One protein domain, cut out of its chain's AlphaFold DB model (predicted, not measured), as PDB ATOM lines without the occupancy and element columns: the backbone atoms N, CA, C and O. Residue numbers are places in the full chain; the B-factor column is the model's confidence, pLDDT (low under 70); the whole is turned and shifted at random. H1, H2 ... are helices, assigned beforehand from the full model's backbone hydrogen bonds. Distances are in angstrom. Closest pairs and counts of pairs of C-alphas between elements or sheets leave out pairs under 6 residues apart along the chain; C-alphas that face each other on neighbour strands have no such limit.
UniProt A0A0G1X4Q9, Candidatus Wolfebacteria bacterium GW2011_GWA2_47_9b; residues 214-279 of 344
ATOM      1  N   ARG A 214      14.460  -9.142 -24.209       66.44
ATOM      2  CA  ARG A 214      13.372 -10.093 -23.963       66.44
ATOM      3  C   ARG A 214      12.163  -9.884 -24.879       66.44
ATOM      4  O   ARG A 214      11.536 -10.857 -25.274       66.44
ATOM      5  N   GLU A 215      11.851  -8.638 -25.241       68.06
ATOM      6  CA  GLU A 215      10.753  -8.310 -26.167       68.06
ATOM      7  C   GLU A 215      11.103  -8.644 -27.631       68.06
ATOM      8  O   GLU A 215      10.208  -8.800 -28.456       68.06
ATOM      9  N   ARG A 216      12.396  -8.773 -27.971       67.81
ATOM     10  CA  ARG A 216      12.864  -9.093 -29.334       67.81
ATOM     11  C   ARG A 216      12.830 -10.582 -29.682       67.81
ATOM     12  O   ARG A 216      13.095 -10.912 -30.834       67.81
ATOM     13  N   LYS A 217      12.568 -11.459 -28.714       70.38
ATOM     14  CA  LYS A 217      12.765 -12.909 -28.839       70.38
ATOM     15  C   LYS A 217      11.461 -13.678 -28.937       70.38
ATOM     16  O   LYS A 217      10.495 -13.350 -28.253       70.38
ATOM     17  N   SER A 218      11.472 -14.760 -29.716       74.00
ATOM     18  CA  SER A 218      10.386 -15.745 -29.708       74.00
ATOM     19  C   SER A 218      10.472 -16.699 -28.508       74.00
ATOM     20  O   SER A 218       9.454 -17.244 -28.083       74.00
ATOM     21  N   GLY A 219      11.677 -16.882 -27.950       70.38
ATOM     22  CA  GLY A 219      11.950 -17.765 -26.813       70.38
ATOM     23  C   GLY A 219      12.155 -19.230 -27.210       70.38
ATOM     24  O   GLY A 219      12.407 -20.068 -26.346       70.38
ATOM     25  N   TRP A 220      12.067 -19.544 -28.504       79.81
ATOM     26  CA  TRP A 220      12.221 -20.901 -29.024       79.81
ATOM     27  C   TRP A 220      13.615 -21.173 -29.576       79.81
ATOM     28  O   TRP A 220      14.035 -22.331 -29.593       79.81
ATOM     29  N   GLY A 221      14.361 -20.145 -29.993       80.81
ATOM     30  CA  GLY A 221      15.680 -20.351 -30.592       80.81
ATOM     31  C   GLY A 221      16.669 -21.007 -29.633       80.81
ATOM     32  O   GLY A 221      17.398 -21.912 -30.031       80.81
ATOM     33  N   SER A 222      16.635 -20.636 -28.352       81.69
ATOM     34  CA  SER A 222      17.460 -21.236 -27.297       81.69
ATOM     35  C   SER A 222      17.182 -22.738 -27.118       81.69
ATOM     36  O   SER A 222      18.101 -23.552 -27.002       81.69
ATOM     37  N   VAL A 223      15.905 -23.121 -27.151       81.38
ATOM     38  CA  VAL A 223      15.438 -24.500 -26.977       81.38
ATOM     39  C   VAL A 223      15.797 -25.347 -28.196       81.38
ATOM     40  O   VAL A 223      16.357 -26.433 -28.047       81.38
ATOM     41  N   ILE A 224      15.529 -24.839 -29.401       82.75
ATOM     42  CA  ILE A 224      15.826 -25.530 -30.663       82.75
ATOM     43  C   ILE A 224      17.338 -25.702 -30.826       82.75
ATOM     44  O   ILE A 224      17.810 -26.804 -31.107       82.75
ATOM     45  N   GLY A 225      18.109 -24.638 -30.589       80.69
ATOM     46  CA  GLY A 225      19.565 -24.682 -30.652       80.69
ATOM     47  C   GLY A 225      20.163 -25.659 -29.637       80.69
ATOM     48  O   GLY A 225      21.040 -26.447 -29.989       80.69
ATOM     49  N   GLY A 226      19.649 -25.672 -28.402       77.88
ATOM     50  CA  GLY A 226      20.068 -26.616 -27.363       77.88
ATOM     51  C   GLY A 226      19.776 -28.071 -27.717       77.88
ATOM     52  O   GLY A 226      20.647 -28.930 -27.588       77.88
ATOM     53  N   ALA A 227      18.573 -28.349 -28.225       80.00
ATOM     54  CA  ALA A 227      18.167 -29.689 -28.640       80.00
ATOM     55  C   ALA A 227      19.020 -30.221 -29.803       80.00
ATOM     56  O   ALA A 227      19.498 -31.356 -29.747       80.00
ATOM     57  N   LEU A 228      19.274 -29.393 -30.824       84.75
ATOM     58  CA  LEU A 228      20.156 -29.747 -31.939       84.75
ATOM     59  C   LEU A 228      21.598 -29.970 -31.465       84.75
ATOM     60  O   LEU A 228      22.228 -30.956 -31.849       84.75
ATOM     61  N   GLY A 229      22.097 -29.106 -30.580       81.38
ATOM     62  CA  GLY A 229      23.424 -29.229 -29.980       81.38
ATOM     63  C   GLY A 229      23.606 -30.527 -29.192       81.38
ATOM     64  O   GLY A 229      24.600 -31.230 -29.371       81.38
ATOM     65  N   VAL A 230      22.617 -30.902 -28.375       80.88
ATOM     66  CA  VAL A 230      22.605 -32.192 -27.670       80.88
ATOM     67  C   VAL A 230      22.554 -33.359 -28.659       80.88
ATOM     68  O   VAL A 230      23.315 -34.311 -28.496       80.88
ATOM     69  N   GLY A 231      21.713 -33.291 -29.696       78.06
ATOM     70  CA  GLY A 231      21.596 -34.341 -30.713       78.06
ATOM     71  C   GLY A 231      22.919 -34.620 -31.433       78.06
ATOM     72  O   GLY A 231      23.364 -35.767 -31.489       78.06
ATOM     73  N   VAL A 232      23.600 -33.568 -31.901       77.75
ATOM     74  CA  VAL A 232      24.939 -33.674 -32.509       77.75
ATOM     75  C   VAL A 232      25.957 -34.189 -31.489       77.75
ATOM     76  O   VAL A 232      26.764 -35.067 -31.790       77.75
ATOM     77  N   GLY A 233      25.883 -33.697 -30.255       74.94
ATOM     78  CA  GLY A 233      26.724 -34.121 -29.145       74.94
ATOM     79  C   GLY A 233      26.652 -35.618 -28.842       74.94
ATOM     80  O   GLY A 233      27.686 -36.269 -28.682       74.94
ATOM     81  N   ILE A 234      25.446 -36.186 -28.809       79.19
ATOM     82  CA  ILE A 234      25.212 -37.612 -28.543       79.19
ATOM     83  C   ILE A 234      25.838 -38.490 -29.633       79.19
ATOM     84  O   ILE A 234      26.441 -39.516 -29.309       79.19
ATOM     85  N   LEU A 235      25.784 -38.070 -30.903       79.94
ATOM     86  CA  LEU A 235      26.409 -38.805 -32.013       79.94
ATOM     87  C   LEU A 235      27.925 -38.970 -31.829       79.94
ATOM     88  O   LEU A 235      28.492 -39.972 -32.255       79.94
ATOM     89  N   THR A 236      28.580 -38.038 -31.131       77.69
ATOM     90  CA  THR A 236      30.027 -38.110 -30.860       77.69
ATOM     91  C   THR A 236      30.408 -39.064 -29.723       77.69
ATOM     92  O   THR A 236      31.594 -39.306 -29.511       77.69
ATOM     93  N   ARG A 237      29.428 -39.588 -28.963       75.19
ATOM     94  CA  ARG A 237      29.609 -40.453 -27.774       75.19
ATOM     95  C   ARG A 237      30.563 -39.900 -26.702       75.19
ATOM     96  O   ARG A 237      30.994 -40.629 -25.811       75.19
ATOM     97  N   ASN A 238      30.885 -38.609 -26.748       78.75
ATOM     98  CA  ASN A 238      31.795 -37.965 -25.811       78.75
ATOM     99  C   ASN A 238      31.019 -37.005 -24.908       78.75
ATOM    100  O   ASN A 238      30.459 -36.012 -25.364       78.75
ATOM    101  N   LYS A 239      31.045 -37.281 -23.601       78.50
ATOM    102  CA  LYS A 239      30.283 -36.537 -22.587       78.50
ATOM    103  C   LYS A 239      30.631 -35.051 -22.544       78.50
ATOM    104  O   LYS A 239      29.748 -34.217 -22.372       78.50
ATOM    105  N   GLY A 240      31.909 -34.716 -22.723       75.31
ATOM    106  CA  GLY A 240      32.363 -33.325 -22.741       75.31
ATOM    107  C   GLY A 240      31.889 -32.589 -23.990       75.31
ATOM    108  O   GLY A 240      31.425 -31.457 -23.896       75.31
ATOM    109  N   ILE A 241      31.936 -33.253 -25.148       77.81
ATOM    110  CA  ILE A 241      31.474 -32.672 -26.414       77.81
ATOM    111  C   ILE A 241      29.953 -32.513 -26.397       77.81
ATOM    112  O   ILE A 241      29.463 -31.466 -26.800       77.81
ATOM    113  N   ALA A 242      29.208 -33.479 -25.859       73.38
ATOM    114  CA  ALA A 242      27.756 -33.383 -25.752       73.38
ATOM    115  C   ALA A 242      27.288 -32.270 -24.809       73.38
ATOM    116  O   ALA A 242      26.327 -31.567 -25.119       73.38
ATOM    117  N   ALA A 243      27.994 -32.064 -23.695       75.75
ATOM    118  CA  ALA A 243      27.711 -30.966 -22.780       75.75
ATOM    119  C   ALA A 243      27.984 -29.596 -23.418       75.75
ATOM    120  O   ALA A 243      27.152 -28.692 -23.353       75.75
ATOM    121  N   VAL A 244      29.139 -29.450 -24.073       79.38
ATOM    122  CA  VAL A 244      29.533 -28.191 -24.718       79.38
ATOM    123  C   VAL A 244      28.666 -27.901 -25.942       79.38
ATOM    124  O   VAL A 244      28.274 -26.756 -26.139       79.38
ATOM    125  N   ALA A 245      28.315 -28.914 -26.734       79.50
ATOM    126  CA  ALA A 245      27.449 -28.755 -27.896       79.50
ATOM    127  C   ALA A 245      26.017 -28.386 -27.490       79.50
ATOM    128  O   ALA A 245      25.438 -27.495 -28.100       79.50
ATOM    129  N   GLY A 246      25.469 -28.995 -26.430       76.88
ATOM    130  CA  GLY A 246      24.164 -28.617 -25.882       76.88
ATOM    131  C   GLY A 246      24.138 -27.176 -25.369       76.88
ATOM    132  O   GLY A 246      23.294 -26.388 -25.787       76.88
ATOM    133  N   ALA A 247      25.108 -26.796 -24.530       78.25
ATOM    134  CA  ALA A 247      25.196 -25.435 -23.998       78.25
ATOM    135  C   ALA A 247      25.472 -24.390 -25.095       78.25
ATOM    136  O   ALA A 247      24.811 -23.354 -25.158       78.25
ATOM    137  N   GLY A 248      26.417 -24.673 -25.995       78.25
ATOM    138  CA  GLY A 248      26.763 -23.800 -27.116       78.25
ATOM    139  C   GLY A 248      25.617 -23.652 -28.114       78.25
ATOM    140  O   GLY A 248      25.334 -22.543 -28.557       78.25
ATOM    141  N   GLY A 249      24.901 -24.741 -28.402       79.88
ATOM    142  CA  GLY A 249      23.714 -24.728 -29.251       79.88
ATOM    143  C   GLY A 249      22.620 -23.821 -28.694       79.88
ATOM    144  O   GLY A 249      22.057 -23.021 -29.439       79.88
ATOM    145  N   THR A 250      22.367 -23.863 -27.383       83.69
ATOM    146  CA  THR A 250      21.400 -22.963 -26.734       83.69
ATOM    147  C   THR A 250      21.796 -21.496 -26.870       83.69
ATOM    148  O   THR A 250      20.953 -20.665 -27.205       83.69
ATOM    149  N   LEU A 251      23.069 -21.159 -26.655       81.56
ATOM    150  CA  LEU A 251      23.546 -19.775 -26.752       81.56
ATOM    151  C   LEU A 251      23.495 -19.249 -28.194       81.56
ATOM    152  O   LEU A 251      23.032 -18.133 -28.424       81.56
ATOM    153  N   ILE A 252      23.896 -20.066 -29.170       84.69
ATOM    154  CA  ILE A 252      23.838 -19.710 -30.596       84.69
ATOM    155  C   ILE A 252      22.384 -19.553 -31.050       84.69
ATOM    156  O   ILE A 252      22.044 -18.576 -31.715       84.69
ATOM    157  N   GLY A 253      21.507 -20.474 -30.653       78.62
ATOM    158  CA  GLY A 253      20.083 -20.394 -30.967       78.62
ATOM    159  C   GLY A 253      19.417 -19.151 -30.371       78.62
ATOM    160  O   GLY A 253      18.633 -18.489 -31.045       78.62
ATOM    161  N   SER A 254      19.796 -18.775 -29.147       78.69
ATOM    162  CA  SER A 254      19.346 -17.537 -28.489       78.69
ATOM    163  C   SER A 254      19.797 -16.280 -29.235       78.69
ATOM    164  O   SER A 254      19.039 -15.319 -29.390       78.69
ATOM    165  N   TRP A 255      21.038 -16.300 -29.728       80.19
ATOM    166  CA  TRP A 255      21.603 -15.209 -30.508       80.19
ATOM    167  C   TRP A 255      20.881 -15.025 -31.846       80.19
ATOM    168  O   TRP A 255      20.575 -13.898 -32.221       80.19
ATOM    169  N   ILE A 256      20.555 -16.111 -32.548       81.81
ATOM    170  CA  ILE A 256      19.841 -16.046 -33.834       81.81
ATOM    171  C   ILE A 256      18.394 -15.550 -33.649       81.81
ATOM    172  O   ILE A 256      17.889 -14.810 -34.489       81.81
ATOM    173  N   ASP A 257      17.747 -15.907 -32.538       77.12
ATOM    174  CA  ASP A 257      16.350 -15.548 -32.247       77.12
ATOM    175  C   ASP A 257      16.165 -14.052 -31.932       77.12
ATOM    176  O   ASP A 257      15.158 -13.453 -32.304       77.12
ATOM    177  N   GLY A 258      17.136 -13.416 -31.264       71.19
ATOM    178  CA  GLY A 258      16.972 -12.035 -30.780       71.19
ATOM    179  C   GLY A 258      18.179 -11.110 -30.889       71.19
ATOM    180  O   GLY A 258      18.058  -9.934 -30.540       71.19
ATOM    181  N   GLY A 259      19.333 -11.598 -31.351       76.06
ATOM    182  CA  GLY A 259      20.590 -10.839 -31.406       76.06
ATOM    183  C   GLY A 259      21.164 -10.490 -30.030       76.06
ATOM    184  O   GLY A 259      21.873  -9.496 -29.887       76.06
ATOM    185  N   CYS A 260      20.786 -11.237 -28.994       77.62
ATOM    186  CA  CYS A 260      21.224 -11.035 -27.617       77.62
ATOM    187  C   CYS A 260      21.067 -12.341 -26.824       77.62
ATOM    188  O   CYS A 260      20.377 -13.251 -27.275       77.62
ATOM    189  N   VAL A 261      21.669 -12.441 -25.637       72.56
ATOM    190  CA  VAL A 261      21.498 -13.574 -24.706       72.56
ATOM    191  C   VAL A 261      21.040 -13.022 -23.359       72.56
ATOM    192  O   VAL A 261      21.652 -12.085 -22.854       72.56
ATOM    193  N   ASP A 262      19.956 -13.564 -22.806       79.06
ATOM    194  CA  ASP A 262      19.443 -13.177 -21.481       79.06
ATOM    195  C   ASP A 262      19.899 -14.181 -20.403       79.06
ATOM    196  O   ASP A 262      20.242 -15.329 -20.699       79.06
ATOM    197  N   SER A 263      19.880 -13.790 -19.129       71.44
ATOM    198  CA  SER A 263      20.309 -14.639 -18.009       71.44
ATOM    199  C   SER A 263      19.494 -15.934 -17.898       71.44
ATOM    200  O   SER A 263      20.024 -16.974 -17.502       71.44
ATOM    201  N   GLY A 264      18.218 -15.904 -18.299       75.06
ATOM    202  CA  GLY A 264      17.366 -17.095 -18.368       75.06
ATOM    203  C   GLY A 264      17.833 -18.125 -19.404       75.06
ATOM    204  O   GLY A 264      17.701 -19.327 -19.187       75.06
ATOM    205  N   GLU A 265      18.438 -17.685 -20.505       74.56
ATOM    206  CA  GLU A 265      18.962 -18.577 -21.545       74.56
ATOM    207  C   GLU A 265      20.345 -19.109 -21.198       74.56
ATOM    208  O   GLU A 265      20.659 -20.250 -21.525       74.56
ATOM    209  N   ALA A 266      21.150 -18.329 -20.471       76.75
ATOM    210  CA  ALA A 266      22.374 -18.839 -19.868       76.75
ATOM    211  C   ALA A 266      22.067 -20.008 -18.911       76.75
ATOM    212  O   ALA A 266      22.753 -21.031 -18.936       76.75
ATOM    213  N   ALA A 267      20.982 -19.915 -18.133       78.75
ATOM    214  CA  ALA A 267      20.513 -21.021 -17.300       78.75
ATOM    215  C   ALA A 267      20.026 -22.224 -18.133       78.75
ATOM    216  O   ALA A 267      20.347 -23.369 -17.808       78.75
ATOM    217  N   GLN A 268      19.312 -21.990 -19.242       78.62
ATOM    218  CA  GLN A 268      18.928 -23.064 -20.168       78.62
ATOM    219  C   GLN A 268      20.149 -23.738 -20.803       78.62
ATOM    220  O   GLN A 268      20.158 -24.959 -20.928       78.62
ATOM    221  N   ALA A 269      21.198 -22.985 -21.140       77.25
ATOM    222  CA  ALA A 269      22.429 -23.529 -21.701       77.25
ATOM    223  C   ALA A 269      23.118 -24.483 -20.714       77.25
ATOM    224  O   ALA A 269      23.560 -25.565 -21.102       77.25
ATOM    225  N   ILE A 270      23.136 -24.139 -19.421       80.19
ATOM    226  CA  ILE A 270      23.615 -25.042 -18.364       80.19
ATOM    227  C   ILE A 270      22.734 -26.298 -18.292       80.19
ATOM    228  O   ILE A 270      23.260 -27.410 -18.224       80.19
ATOM    229  N   GLY A 271      21.409 -26.145 -18.363       80.94
ATOM    230  CA  GLY A 271      20.456 -27.260 -18.369       80.94
ATOM    231  C   GLY A 271      20.660 -28.226 -19.542       80.94
ATOM    232  O   GLY A 271      20.787 -29.433 -19.333       80.94
ATOM    233  N   PHE A 272      20.768 -27.711 -20.768       80.38
ATOM    234  CA  PHE A 272      21.043 -28.514 -21.963       80.38
ATOM    235  C   PHE A 272      22.441 -29.136 -21.939       80.38
ATOM    236  O   PHE A 272      22.603 -30.284 -22.354       80.38
ATOM    237  N   GLY A 273      23.440 -28.440 -21.392       74.50
ATOM    238  CA  GLY A 273      24.771 -29.007 -21.183       74.50
ATOM    239  C   GLY A 273      24.768 -30.176 -20.193       74.50
ATOM    240  O   GLY A 273      25.345 -31.230 -20.466       74.50
ATOM    241  N   ALA A 274      24.057 -30.042 -19.072       78.62
ATOM    242  CA  ALA A 274      23.884 -31.123 -18.102       78.62
ATOM    243  C   ALA A 274      23.102 -32.308 -18.695       78.62
ATOM    244  O   ALA A 274      23.461 -33.465 -18.464       78.62
ATOM    245  N   LEU A 275      22.077 -32.032 -19.502       76.06
ATOM    246  CA  LEU A 275      21.281 -33.047 -20.188       76.06
ATOM    247  C   LEU A 275      22.113 -33.812 -21.232       76.06
ATOM    248  O   LEU A 275      22.109 -35.042 -21.231       76.06
ATOM    249  N   GLY A 276      22.910 -33.117 -22.048       73.62
ATOM    250  CA  GLY A 276      23.853 -33.745 -22.981       73.62
ATOM    251  C   GLY A 276      24.915 -34.600 -22.276       73.62
ATOM    252  O   GLY A 276      25.223 -35.709 -22.719       73.62
ATOM    253  N   TYR A 277      25.423 -34.139 -21.129       77.06
ATOM    254  CA  TYR A 277      26.338 -34.915 -20.285       77.06
ATOM    255  C   TYR A 277      25.681 -36.175 -19.693       77.06
ATOM    256  O   TYR A 277      26.307 -37.233 -19.614       77.06
ATOM    257  N   GLY A 278      24.424 -36.072 -19.255       75.25
ATOM    258  CA  GLY A 278      23.672 -37.169 -18.646       75.25
ATOM    259  C   GLY A 278      23.301 -38.264 -19.643       75.25
ATOM    260  O   GLY A 278      23.504 -39.441 -19.356       75.25
ATOM    261  N   LEU A 279      22.825 -37.884 -20.831       75.12
ATOM    262  CA  LEU A 279      22.379 -38.820 -21.872       75.12
ATOM    263  C   LEU A 279      23.523 -39.598 -22.536       75.12
ATOM    264  O   LEU A 279      23.293 -40.638 -23.145       75.12
TER     265      LEU A 279
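Overview. This is residues 214 to 279 of the 344 residues of a protein of Candidatus Wolfebacteria bacterium GW2011_GWA2_47_9b (UniProt A0A0G1X4Q9). H2, the longest helix, lies lengthwise beside H1 and H3 in a close three-helix bundle, up and down, each helix running against the one before it. The whole is a rod, 37 by 16 by 12 A. The 66 printed residues hold three named helices, H1, H2, H3 along the chain, and no named strand; the class is all helix, compact, with a radius of gyration of the C-alphas of 11.0 A.

Along the chain. H2, residues 239 to 258, is 29.1 A long and begins at C-alpha 239 (30.283, -36.537, -22.587). H1, residues 221 to 235, is 21.4 A. H3, residues 263 to 279, is 24.6 A and ends at C-alpha 279 (22.379, -38.820, -21.872).

Arrangement. H2 and H1 touch as a hairpin, opposite ways at a shallow tilt of 24 degrees; their closest C-alphas, Gly 233 and Ala 242, are 3.6 A apart. H2 and H3 touch as a hairpin, opposite ways at a shallow 31 degrees, closest at C-alphas Ala 243 and Gly 273, 3.9 A. H1 and H3 touch, the same way at a shallow 21 degrees, closest at C-alphas Val 230 and Gly 276, 5.1 A. In H1, H2 and H3 every O i to N i+4 pair is within hydrogen-bond range.

Size, cuts and confidence. The farthest C-alphas, Glu 215 and Arg 237, are 37.3 A apart. The printed part has no cut, and both links are tight. Residues 214 to 216 have pLDDT under 70.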